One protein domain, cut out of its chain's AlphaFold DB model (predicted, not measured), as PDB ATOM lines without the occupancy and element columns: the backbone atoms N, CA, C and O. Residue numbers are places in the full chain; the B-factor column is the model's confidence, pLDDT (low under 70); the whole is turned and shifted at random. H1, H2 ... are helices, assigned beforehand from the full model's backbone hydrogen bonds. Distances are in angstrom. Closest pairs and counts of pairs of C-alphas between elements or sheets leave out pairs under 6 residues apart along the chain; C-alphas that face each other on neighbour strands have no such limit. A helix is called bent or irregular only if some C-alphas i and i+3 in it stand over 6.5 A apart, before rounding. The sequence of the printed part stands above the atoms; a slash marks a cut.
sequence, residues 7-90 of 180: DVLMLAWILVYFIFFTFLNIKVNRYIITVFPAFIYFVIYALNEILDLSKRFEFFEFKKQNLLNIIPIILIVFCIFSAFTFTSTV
ATOM      1  N   ASP A   7      97.357  13.581 274.392       90.06
ATOM      2  CA  ASP A   7      96.033  14.037 274.818       90.06
ATOM      3  C   ASP A   7      94.984  13.953 273.704       90.06
ATOM      4  O   ASP A   7      93.905  13.404 273.914       90.06
ATOM      5  N   VAL A   8      95.298  14.452 272.503       92.38
ATOM      6  CA  VAL A   8      94.376  14.429 271.357       92.38
ATOM      7  C   VAL A   8      94.134  12.996 270.900       92.38
ATOM      8  O   VAL A   8      92.998  12.635 270.598       92.38
ATOM      9  N   LEU A   9      95.175  12.158 270.895       93.88
ATOM     10  CA  LEU A   9      95.045  10.744 270.541       93.88
ATOM     11  C   LEU A   9      94.154   9.995 271.541       93.88
ATOM     12  O   LEU A   9      93.264   9.252 271.131       93.88
ATOM     13  N   MET A  10      94.367  10.197 272.841       94.88
ATOM     14  CA  MET A  10      93.586   9.540 273.894       94.88
ATOM     15  C   MET A  10      92.149  10.062 273.943       94.88
ATOM     16  O   MET A  10      91.221   9.283 274.159       94.88
ATOM     17  N   LEU A  11      91.931  11.349 273.663       93.88
ATOM     18  CA  LEU A  11      90.587  11.904 273.516       93.88
ATOM     19  C   LEU A  11      89.870  11.296 272.304       93.88
ATOM     20  O   LEU A  11      88.732  10.841 272.424       93.88
ATOM     21  N   ALA A  12      90.543  11.227 271.153       94.44
ATOM     22  CA  ALA A  12      90.002  10.592 269.956       94.44
ATOM     23  C   ALA A  12      89.677   9.109 270.198       94.44
ATOM     24  O   ALA A  12      88.635   8.638 269.753       94.44
ATOM     25  N   TRP A  13      90.516   8.394 270.956       95.00
ATOM     26  CA  TRP A  13      90.278   7.002 271.348       95.00
ATOM     27  C   TRP A  13      88.938   6.840 272.072       95.00
ATOM     28  O   TRP A  13      88.110   6.027 271.662       95.00
ATOM     29  N   ILE A  14      88.683   7.649 273.108       94.44
ATOM     30  CA  ILE A  14      87.409   7.625 273.848       94.44
ATOM     31  C   ILE A  14      86.234   7.910 272.908       94.44
ATOM     32  O   ILE A  14      85.241   7.184 272.933       94.44
ATOM     33  N   LEU A  15      86.351   8.938 272.065       93.75
ATOM     34  CA  LEU A  15      85.275   9.364 271.167       93.75
ATOM     35  C   LEU A  15      84.926   8.301 270.119       93.75
ATOM     36  O   LEU A  15      83.747   8.053 269.873       93.75
ATOM     37  N   VAL A  16      85.926   7.638 269.534       94.56
ATOM     38  CA  VAL A  16      85.707   6.565 268.552       94.56
ATOM     39  C   VAL A  16      84.931   5.409 269.178       94.56
ATOM     40  O   VAL A  16      83.928   4.972 268.611       94.56
ATOM     41  N   TYR A  17      85.334   4.942 270.363       92.38
ATOM     42  CA  TYR A  17      84.616   3.867 271.052       92.38
ATOM     43  C   TYR A  17      83.222   4.300 271.519       92.38
ATOM     44  O   TYR A  17      82.282   3.512 271.432       92.38
ATOM     45  N   PHE A  18      83.051   5.552 271.945       89.25
ATOM     46  CA  PHE A  18      81.745   6.101 272.313       89.25
ATOM     47  C   PHE A  18      80.755   6.087 271.137       89.25
ATOM     48  O   PHE A  18      79.624   5.612 271.272       89.25
ATOM     49  N   ILE A  19      81.196   6.536 269.958       92.00
ATOM     50  CA  ILE A  19      80.394   6.479 268.728       92.00
ATOM     51  C   ILE A  19      80.099   5.023 268.365       92.00
ATOM     52  O   ILE A  19      78.946   4.669 268.132       92.00
ATOM     53  N   PHE A  20      81.114   4.156 268.371       90.00
ATOM     54  CA  PHE A  20      80.951   2.745 268.024       90.00
ATOM     55  C   PHE A  20      79.918   2.035 268.914       90.00
ATOM     56  O   PHE A  20      79.050   1.324 268.411       90.00
ATOM     57  N   PHE A  21      79.937   2.279 270.226       86.94
ATOM     58  CA  PHE A  21      78.974   1.686 271.161       86.94
ATOM     59  C   PHE A  21      77.555   2.242 271.047       86.94
ATOM     60  O   PHE A  21      76.626   1.619 271.560       86.94
ATOM     61  N   THR A  22      77.360   3.357 270.344       87.31
ATOM     62  CA  THR A  22      76.017   3.857 270.017       87.31
ATOM     63  C   THR A  22      75.322   2.965 268.980       87.31
ATOM     64  O   THR A  22      74.103   2.854 269.006       87.31
ATOM     65  N   PHE A  23      76.081   2.274 268.119       86.38
ATOM     66  CA  PHE A  23      75.542   1.392 267.075       86.38
ATOM     67  C   PHE A  23      75.316  -0.063 267.520       86.38
ATOM     68  O   PHE A  23      74.760  -0.854 266.761       86.38
ATOM     69  N   LEU A  24      75.757  -0.449 268.720       81.12
ATOM     70  CA  LEU A  24      75.538  -1.802 269.234       81.12
ATOM     71  C   LEU A  24      74.188  -1.881 269.955       81.12
ATOM     72  O   LEU A  24      74.004  -1.247 270.994       81.12
ATOM     73  N   ASN A  25      73.279  -2.716 269.444       70.50
ATOM     74  CA  ASN A  25      71.974  -2.959 270.071       70.50
ATOM     75  C   ASN A  25      72.106  -3.610 271.457       70.50
ATOM     76  O   ASN A  25      71.406  -3.236 272.392       70.50
ATOM     77  N   ILE A  26      73.043  -4.549 271.616       69.62
ATOM     78  CA  ILE A  26      73.276  -5.245 272.886       69.62
ATOM     79  C   ILE A  26      74.463  -4.596 273.593       69.62
ATOM     80  O   ILE A  26      75.603  -4.731 273.148       69.62
ATOM     81  N   LYS A  27      74.211  -3.913 274.714       76.31
ATOM     82  CA  LYS A  27      75.242  -3.250 275.525       76.31
ATOM     83  C   LYS A  27      75.641  -4.138 276.695       76.31
ATOM     84  O   LYS A  27      74.811  -4.532 277.502       76.31
ATOM     85  N   VAL A  28      76.932  -4.441 276.795       75.50
ATOM     86  CA  VAL A  28      77.487  -5.299 277.851       75.50
ATOM     87  C   VAL A  28      78.640  -4.604 278.563       75.50
ATOM     88  O   VAL A  28      79.459  -3.935 277.931       75.50
ATOM     89  N   ASN A  29      78.760  -4.838 279.872       79.25
ATOM     90  CA  ASN A  29      79.751  -4.178 280.730       79.25
ATOM     91  C   ASN A  29      81.188  -4.307 280.207       79.25
ATOM     92  O   ASN A  29      81.963  -3.367 280.313       79.25
ATOM     93  N   ARG A  30      81.544  -5.430 279.566       81.19
ATOM     94  CA  ARG A  30      82.898  -5.666 279.026       81.19
ATOM     95  C   ARG A  30      83.358  -4.649 277.976       81.19
ATOM     96  O   ARG A  30      84.554  -4.543 277.732       81.19
ATOM     97  N   TYR A  31      82.449  -3.907 277.345       84.94
ATOM     98  CA  TYR A  31      82.812  -2.903 276.343       84.94
ATOM     99  C   TYR A  31      83.638  -1.755 276.922       84.94
ATOM    100  O   TYR A  31      84.529  -1.245 276.240       84.94
ATOM    101  N   ILE A  32      83.457  -1.444 278.208       83.25
ATOM    102  CA  ILE A  32      84.243  -0.419 278.900       83.25
ATOM    103  C   ILE A  32      85.749  -0.724 278.895       83.25
ATOM    104  O   ILE A  32      86.551   0.203 278.855       83.25
ATOM    105  N   ILE A  33      86.142  -2.008 278.841       87.69
ATOM    106  CA  ILE A  33      87.545  -2.461 278.863       87.69
ATOM    107  C   ILE A  33      88.350  -1.838 277.715       87.69
ATOM    108  O   ILE A  33      89.519  -1.510 277.879       87.69
ATOM    109  N   THR A  34      87.726  -1.614 276.560       90.69
ATOM    110  CA  THR A  34      88.403  -1.014 275.396       90.69
ATOM    111  C   THR A  34      88.765   0.464 275.590       90.69
ATOM    112  O   THR A  34      89.684   0.969 274.946       90.69
ATOM    113  N   VAL A  35      88.087   1.151 276.514       92.31
ATOM    114  CA  VAL A  35      88.282   2.576 276.823       92.31
ATOM    115  C   VAL A  35      89.290   2.772 277.969       92.31
ATOM    116  O   VAL A  35      89.830   3.866 278.138       92.31
ATOM    117  N   PHE A  36      89.616   1.711 278.722       88.88
ATOM    118  CA  PHE A  36      90.518   1.768 279.881       88.88
ATOM    119  C   PHE A  36      91.884   2.417 279.609       88.88
ATOM    120  O   PHE A  36      92.307   3.205 280.451       88.88
ATOM    121  N   PRO A  37      92.586   2.158 278.485       89.88
ATOM    122  CA  PRO A  37      93.884   2.788 278.235       89.88
ATOM    123  C   PRO A  37      93.814   4.320 278.236       89.88
ATOM    124  O   PRO A  37      94.603   4.979 278.914       89.88
ATOM    125  N   ALA A  38      92.823   4.886 277.543       92.75
ATOM    126  CA  ALA A  38      92.616   6.328 277.499       92.75
ATOM    127  C   ALA A  38      92.114   6.875 278.845       92.75
ATOM    128  O   ALA A  38      92.545   7.939 279.281       92.75
ATOM    129  N   PHE A  39      91.260   6.125 279.545       89.88
ATOM    130  CA  PHE A  39      90.832   6.479 280.899       89.88
ATOM    131  C   PHE A  39      92.020   6.575 281.872       89.88
ATOM    132  O   PHE A  39      92.179   7.589 282.546       89.88
ATOM    133  N   ILE A  40      92.894   5.563 281.905       87.94
ATOM    134  CA  ILE A  40      94.092   5.541 282.759       87.94
ATOM    135  C   ILE A  40      95.011   6.717 282.425       87.94
ATOM    136  O   ILE A  40      95.512   7.374 283.338       87.94
ATOM    137  N   TYR A  41      95.201   7.014 281.135       90.62
ATOM    138  CA  TYR A  41      95.980   8.173 280.702       90.62
ATOM    139  C   TYR A  41      95.460   9.473 281.328       90.62
ATOM    140  O   TYR A  41      96.226  10.193 281.969       90.62
ATOM    141  N   PHE A  42      94.156   9.744 281.211       90.75
ATOM    142  CA  PHE A  42      93.568  10.966 281.762       90.75
ATOM    143  C   PHE A  42      93.540  10.989 283.291       90.75
ATOM    144  O   PHE A  42      93.691  12.062 283.869       90.75
ATOM    145  N   VAL A  43      93.424   9.838 283.961       86.75
ATOM    146  CA  VAL A  43      93.584   9.755 285.422       86.75
ATOM    147  C   VAL A  43      94.991  10.190 285.830       86.75
ATOM    148  O   VAL A  43      95.136  11.035 286.708       86.75
ATOM    149  N   ILE A  44      96.034   9.670 285.176       83.69
ATOM    150  CA  ILE A  44      97.426  10.050 285.469       83.69
ATOM    151  C   ILE A  44      97.662  11.531 285.157       83.69
ATOM    152  O   ILE A  44      98.278  12.238 285.956       83.69
ATOM    153  N   TYR A  45      97.159  12.010 284.018       86.19
ATOM    154  CA  TYR A  45      97.256  13.414 283.626       86.19
ATOM    155  C   TYR A  45      96.598  14.334 284.667       86.19
ATOM    156  O   TYR A  45      97.241  15.249 285.174       86.19
ATOM    157  N   ALA A  46      95.361  14.034 285.073       84.88
ATOM    158  CA  ALA A  46      94.639  14.797 286.088       84.88
ATOM    159  C   ALA A  46      95.355  14.787 287.447       84.88
ATOM    160  O   ALA A  46      95.433  15.819 288.108       84.88
ATOM    161  N   LEU A  47      95.917  13.646 287.859       79.12
ATOM    162  CA  LEU A  47      96.705  13.558 289.091       79.12
ATOM    163  C   LEU A  47      97.943  14.458 289.040       79.12
ATOM    164  O   LEU A  47      98.230  15.145 290.018       79.12
ATOM    165  N   ASN A  48      98.656  14.487 287.913       78.50
ATOM    166  CA  ASN A  48      99.813  15.365 287.744       78.50
ATOM    167  C   ASN A  48      99.423  16.845 287.832       78.50
ATOM    168  O   ASN A  48     100.078  17.592 288.558       78.50
ATOM    169  N   GLU A  49      98.332  17.242 287.175       83.12
ATOM    170  CA  GLU A  49      97.819  18.616 287.222       83.12
ATOM    171  C   GLU A  49      97.363  19.019 288.631       83.12
ATOM    172  O   GLU A  49      97.719  20.092 289.113       83.12
ATOM    173  N   ILE A  50      96.647  18.145 289.349       77.88
ATOM    174  CA  ILE A  50      96.235  18.391 290.742       77.88
ATOM    175  C   ILE A  50      97.459  18.574 291.650       77.88
ATOM    176  O   ILE A  50      97.465  19.455 292.511       77.88
ATOM    177  N   LEU A  51      98.507  17.770 291.457       72.81
ATOM    178  CA  LEU A  51      99.742  17.862 292.239       72.81
ATOM    179  C   LEU A  51     100.588  19.090 291.895       72.81
ATOM    180  O   LEU A  51     101.332  19.581 292.743       72.81
ATOM    181  N   ASP A  52     100.521  19.586 290.663       74.00
ATOM    182  CA  ASP A  52     101.178  20.840 290.297       74.00
ATOM    183  C   ASP A  52     100.361  22.064 290.736       74.00
ATOM    184  O   ASP A  52     100.948  23.076 291.127       74.00
ATOM    185  N   LEU A  53      99.030  21.958 290.794       73.06
ATOM    186  CA  LEU A  53      98.156  22.964 291.399       73.06
ATOM    187  C   LEU A  53      98.353  23.052 292.919       73.06
ATOM    188  O   LEU A  53      98.398  24.157 293.459       73.06
ATOM    189  N   SER A  54      98.512  21.922 293.614       65.38
ATOM    190  CA  SER A  54      98.672  21.895 295.076       65.38
ATOM    191  C   SER A  54      99.943  22.599 295.555       65.38
ATOM    192  O   SER A  54      99.926  23.193 296.627       65.38
ATOM    193  N   LYS A  55     101.001  22.658 294.733       62.62
ATOM    194  CA  LYS A  55     102.209  23.466 295.005       62.62
ATOM    195  C   LYS A  55     101.933  24.960 295.159       62.62
ATOM    196  O   LYS A  55     102.739  25.657 295.766       62.62
ATOM    197  N   ARG A  56     100.843  25.473 294.577       64.75
ATOM    198  CA  ARG A  56     100.457  26.889 294.709       64.75
ATOM    199  C   ARG A  56      99.860  27.206 296.079       64.75
ATOM    200  O   ARG A  56      99.734  28.376 296.419       64.75
ATOM    201  N   PHE A  57      99.492  26.183 296.845       62.59
ATOM    202  CA  PHE A  57      98.960  26.311 298.191       62.59
ATOM    203  C   PHE A  57     100.025  25.822 299.179       62.59
ATOM    204  O   PHE A  57     100.220  24.622 299.349       62.59
ATOM    205  N   GLU A  58     100.701  26.757 299.853       55.62
ATOM    206  CA  GLU A  58     101.795  26.509 300.818       55.62
ATOM    207  C   GLU A  58     101.433  25.526 301.957       55.62
ATOM    208  O   GLU A  58     102.305  25.021 302.653       55.62
ATOM    209  N   PHE A  59     100.150  25.197 302.131       54.62
ATOM    210  CA  PHE A  59      99.654  24.234 303.118       54.62
ATOM    211  C   PHE A  59      99.976  22.761 302.782       54.62
ATOM    212  O   PHE A  59      99.941  21.905 303.664       54.62
ATOM    213  N   PHE A  60     100.292  22.441 301.520       54.72
ATOM    214  CA  PHE A  60     100.596  21.082 301.047       54.72
ATOM    215  C   PHE A  60     102.078  20.930 300.658       54.72
ATOM    216  O   PHE A  60     102.415  20.477 299.567       54.72
ATOM    217  N   GLU A  61     103.001  21.226 301.577       53.88
ATOM    218  CA  GLU A  61     104.443  20.931 301.435       53.88
ATOM    219  C   GLU A  61     104.787  19.418 301.506       53.88
ATOM    220  O   GLU A  61     105.909  19.008 301.815       53.88
ATOM    221  N   PHE A  62     103.846  18.527 301.187       55.72
ATOM    222  CA  PHE A  62     104.172  17.118 300.991       55.72
ATOM    223  C   PHE A  62     104.983  16.969 299.698       55.72
ATOM    224  O   PHE A  62     104.500  17.277 298.609       55.72
ATOM    225  N   LYS A  63     106.226  16.470 299.795       60.00
ATOM    226  CA  LYS A  63     107.103  16.226 298.634       60.00
ATOM    227  C   LYS A  63     106.332  15.492 297.525       60.00
ATOM    228  O   LYS A  63     105.959  14.336 297.713       60.00
ATOM    229  N   LYS A  64     106.158  16.135 296.358       61.09
ATOM    230  CA  LYS A  64     105.489  15.616 295.137       61.09
ATOM    231  C   LYS A  64     105.810  14.143 294.840       61.09
ATOM    232  O   LYS A  64     104.922  13.385 294.469       61.09
ATOM    233  N   GLN A  65     107.062  13.728 295.050       62.19
ATOM    234  CA  GLN A  65     107.514  12.343 294.868       62.19
ATOM    235  C   GLN A  65     106.803  11.331 295.778       62.19
ATOM    236  O   GLN A  65     106.504  10.230 295.334       62.19
ATOM    237  N   ASN A  66     106.482  11.692 297.021       66.38
ATOM    238  CA  ASN A  66     105.784  10.793 297.938       66.38
ATOM    239  C   ASN A  66     104.318  10.616 297.521       66.38
ATOM    240  O   ASN A  66     103.828   9.495 297.506       66.38
ATOM    241  N   LEU A  67     103.631  11.687 297.110       65.06
ATOM    242  CA  LEU A  67     102.231  11.626 296.663       65.06
ATOM    243  C   LEU A  67     102.062  10.871 295.338       65.06
ATOM    244  O   LEU A  67     101.153  10.051 295.224       65.06
ATOM    245  N   LEU A  68     102.969  11.085 294.376       66.50
ATOM    246  CA  LEU A  68     102.996  10.329 293.117       66.50
ATOM    247  C   LEU A  68     103.217   8.830 293.325       66.50
ATOM    248  O   LEU A  68     102.806   8.046 292.481       66.50
ATOM    249  N   ASN A  69     103.828   8.429 294.439       72.06
ATOM    250  CA  ASN A  69     104.012   7.023 294.780       72.06
ATOM    251  C   ASN A  69     102.840   6.481 295.616       72.06
ATOM    252  O   ASN A  69     102.394   5.361 295.391       72.06
ATOM    253  N   ILE A  70     102.303   7.270 296.552       77.06
ATOM    254  CA  ILE A  70     101.233   6.850 297.471       77.06
ATOM    255  C   ILE A  70      99.884   6.717 296.755       77.06
ATOM    256  O   ILE A  70      99.169   5.748 296.997       77.06
ATOM    257  N   ILE A  71      99.526   7.650 295.865       75.56
ATOM    258  CA  ILE A  71      98.218   7.635 295.190       75.56
ATOM    259  C   ILE A  71      98.039   6.375 294.324       75.56
ATOM    260  O   ILE A  71      97.023   5.697 294.495       75.56
ATOM    261  N   PRO A  72      98.995   5.982 293.456       74.12
ATOM    262  CA  PRO A  72      98.895   4.724 292.720       74.12
ATOM    263  C   PRO A  72      98.810   3.503 293.634       74.12
ATOM    264  O   PRO A  72      98.031   2.600 293.348       74.12
ATOM    265  N   ILE A  73      99.548   3.479 294.752       79.69
ATOM    266  CA  ILE A  73      99.478   2.378 295.726       79.69
ATOM    267  C   ILE A  73      98.068   2.273 296.320       79.69
ATOM    268  O   ILE A  73      97.507   1.181 296.358       79.69
ATOM    269  N   ILE A  74      97.465   3.395 296.725       85.62
ATOM    270  CA  ILE A  74      96.086   3.427 297.235       85.62
ATOM    271  C   ILE A  74      95.108   2.935 296.164       85.62
ATOM    272  O   ILE A  74      94.269   2.088 296.457       85.62
ATOM    273  N   LEU A  75      95.233   3.407 294.920       83.31
ATOM    274  CA  LEU A  75      94.373   2.977 293.814       83.31
ATOM    275  C   LEU A  75      94.505   1.476 293.532       83.31
ATOM    276  O   LEU A  75      93.496   0.805 293.346       83.31
ATOM    277  N   ILE A  76      95.725   0.931 293.557       83.62
ATOM    278  CA  ILE A  76      95.970  -0.510 293.408       83.62
ATOM    279  C   ILE A  76      95.281  -1.284 294.534       83.62
ATOM    280  O   ILE A  76      94.583  -2.258 294.261       83.62
ATOM    281  N   VAL A  77      95.423  -0.837 295.786       89.56
ATOM    282  CA  VAL A  77      94.756  -1.460 296.937       89.56
ATOM    283  C   VAL A  77      93.234  -1.422 296.768       89.56
ATOM    284  O   VAL A  77      92.585  -2.453 296.927       89.56
ATOM    285  N   PHE A  78      92.660  -0.285 296.364       90.12
ATOM    286  CA  PHE A  78      91.228  -0.165 296.068       90.12
ATOM    287  C   PHE A  78      90.774  -1.111 294.952       90.12
ATOM    288  O   PHE A  78      89.748  -1.773 295.099       90.12
ATOM    289  N   CYS A  79      91.541  -1.227 293.866       85.56
ATOM    290  CA  CYS A  79      91.254  -2.166 292.783       85.56
ATOM    291  C   CYS A  79      91.285  -3.620 293.266       85.56
ATOM    292  O   CYS A  79      90.413  -4.397 292.887       85.56
ATOM    293  N   ILE A  80      92.245  -3.988 294.123       90.12
ATOM    294  CA  ILE A  80      92.331  -5.334 294.712       90.12
ATOM    295  C   ILE A  80      91.112  -5.613 295.595       90.12
ATOM    296  O   ILE A  80      90.491  -6.664 295.444       90.12
ATOM    297  N   PHE A  81      90.730  -4.677 296.469       91.69
ATOM    298  CA  PHE A  81      89.520  -4.818 297.285       91.69
ATOM    299  C   PHE A  81      88.270  -4.948 296.413       91.69
ATOM    300  O   PHE A  81      87.485  -5.869 296.616       91.69
ATOM    301  N   SER A  82      88.118  -4.095 295.397       87.94
ATOM    302  CA  SER A  82      86.998  -4.164 294.455       87.94
ATOM    303  C   SER A  82      86.948  -5.502 293.718       87.94
ATOM    304  O   SER A  82      85.867  -6.071 293.562       87.94
ATOM    305  N   ALA A  83      88.097  -6.013 293.269       85.50
ATOM    306  CA  ALA A  83      88.186  -7.308 292.607       85.50
ATOM    307  C   ALA A  83      87.795  -8.442 293.561       85.50
ATOM    308  O   ALA A  83      86.999  -9.299 293.188       85.50
ATOM    309  N   PHE A  84      88.286  -8.412 294.803       89.00
ATOM    310  CA  PHE A  84      87.962  -9.415 295.812       89.00
ATOM    311  C   PHE A  84      86.470  -9.415 296.163       89.00
ATOM    312  O   PHE A  84      85.836 -10.472 296.154       89.00
ATOM    313  N   THR A  85      85.880  -8.237 296.395       87.06
ATOM    314  CA  THR A  85      84.440  -8.085 296.639       87.06
ATOM    315  C   THR A  85      83.629  -8.660 295.482       87.06
ATOM    316  O   THR A  85      82.714  -9.451 295.716       87.06
ATOM    317  N   PHE A  86      84.003  -8.349 294.239       81.62
ATOM    318  CA  PHE A  86      83.357  -8.919 293.058       81.62
ATOM    319  C   PHE A  86      83.469 -10.451 293.034       81.62
ATOM    320  O   PHE A  86      82.459 -11.140 292.959       81.62
ATOM    321  N   THR A  87      84.669 -11.014 293.196       82.31
ATOM    322  CA  THR A  87      84.849 -12.477 293.177       82.31
ATOM    323  C   THR A  87      84.136 -13.193 294.321       82.31
ATOM    324  O   THR A  87      83.694 -14.320 294.147       82.31
ATOM    325  N   SER A  88      83.998 -12.550 295.483       81.31
ATOM    326  CA  SER A  88      83.335 -13.141 296.652       81.31
ATOM    327  C   SER A  88      81.808 -13.169 296.545       81.31
ATOM    328  O   SER A  88      81.164 -13.936 297.252       81.31
ATOM    329  N   THR A  89      81.235 -12.330 295.678       75.19
ATOM    330  CA  THR A  89      79.780 -12.177 295.508       75.19
ATOM    331  C   THR A  89      79.258 -12.852 294.242       75.19
ATOM    332  O   THR A  89      78.067 -13.142 294.146       75.19
ATOM    333  N   VAL A  90      80.134 -13.151 293.278       71.75
ATOM    334  CA  VAL A  90      79.778 -13.908 292.075       71.75
ATOM    335  C   VAL A  90      79.780 -15.404 292.388       71.75
ATOM    336  O   VAL A  90      80.815 -16.067 292.380       71.75
TER     337      VAL A  90
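AT A GLANCE: This is residues 7 to 90 of the 180 residues of an uncharacterized protein of Methanobrevibacter sp (UniProt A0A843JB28). Three helices make a flat, open zigzag: the kinked H2 is in the middle, H1 folds back along its first part as a helical hairpin, and H3 turns back from its far end as a narrow V. The later part of H3, residues 73 to 89, sticks out as a free arm with Val 90. The printed part has 84 residues, with H1, H2 and H3 in that order and no named strand; its class is all helix. It is loose, with a radius of gyration of the C-alphas of 17.1 A, and spans 52 by 38 by 15 A.

IN THESE COORDINATES: Find C-alpha 29 at (79.751, -4.178, 280.730), where H2 begins; it runs through residues 29 to 54, 35.3 A. H2 is irregular, with C-alphas 34 and 37 7.2 A apart, and has a kink of 58 degrees near residue 36. Look back to C-alpha 7 at (96.033, 14.037, 274.818) for H1, residues 7 to 22, 23.0 A. H3, residues 64 to 89, runs 37.9 A to C-alpha 89 at (79.780, -12.177, 295.508).

HOW THE PARTS SIT: Start at H2, which touches H1 with residues 31 to 42 alone; their closest C-alphas, Met 10 and Ala 38, are 4.9 A apart. This hairpin has a shallow tilt of 32 degrees, opposite ways. H2 and H3 are close but not clearly touching, their closest C-alphas, Leu 51 and Lys 64, being 6.8 A apart. They run opposite ways at a shallow tilt of 28 degrees. H1 and H3 are apart. In H1 every O i to N i+4 pair is within hydrogen-bond range; H2 has 17 of 22, H3 21 of 22.

THE WHOLE: Look for the farthest C-alphas at Asn 25 and Glu 58, 52.0 A apart. The printed part has no cut, and both links are short. Residues 22 to 30 also stand free. In the model, pLDDT is under 70 at residue 26 and residues 54 to 68.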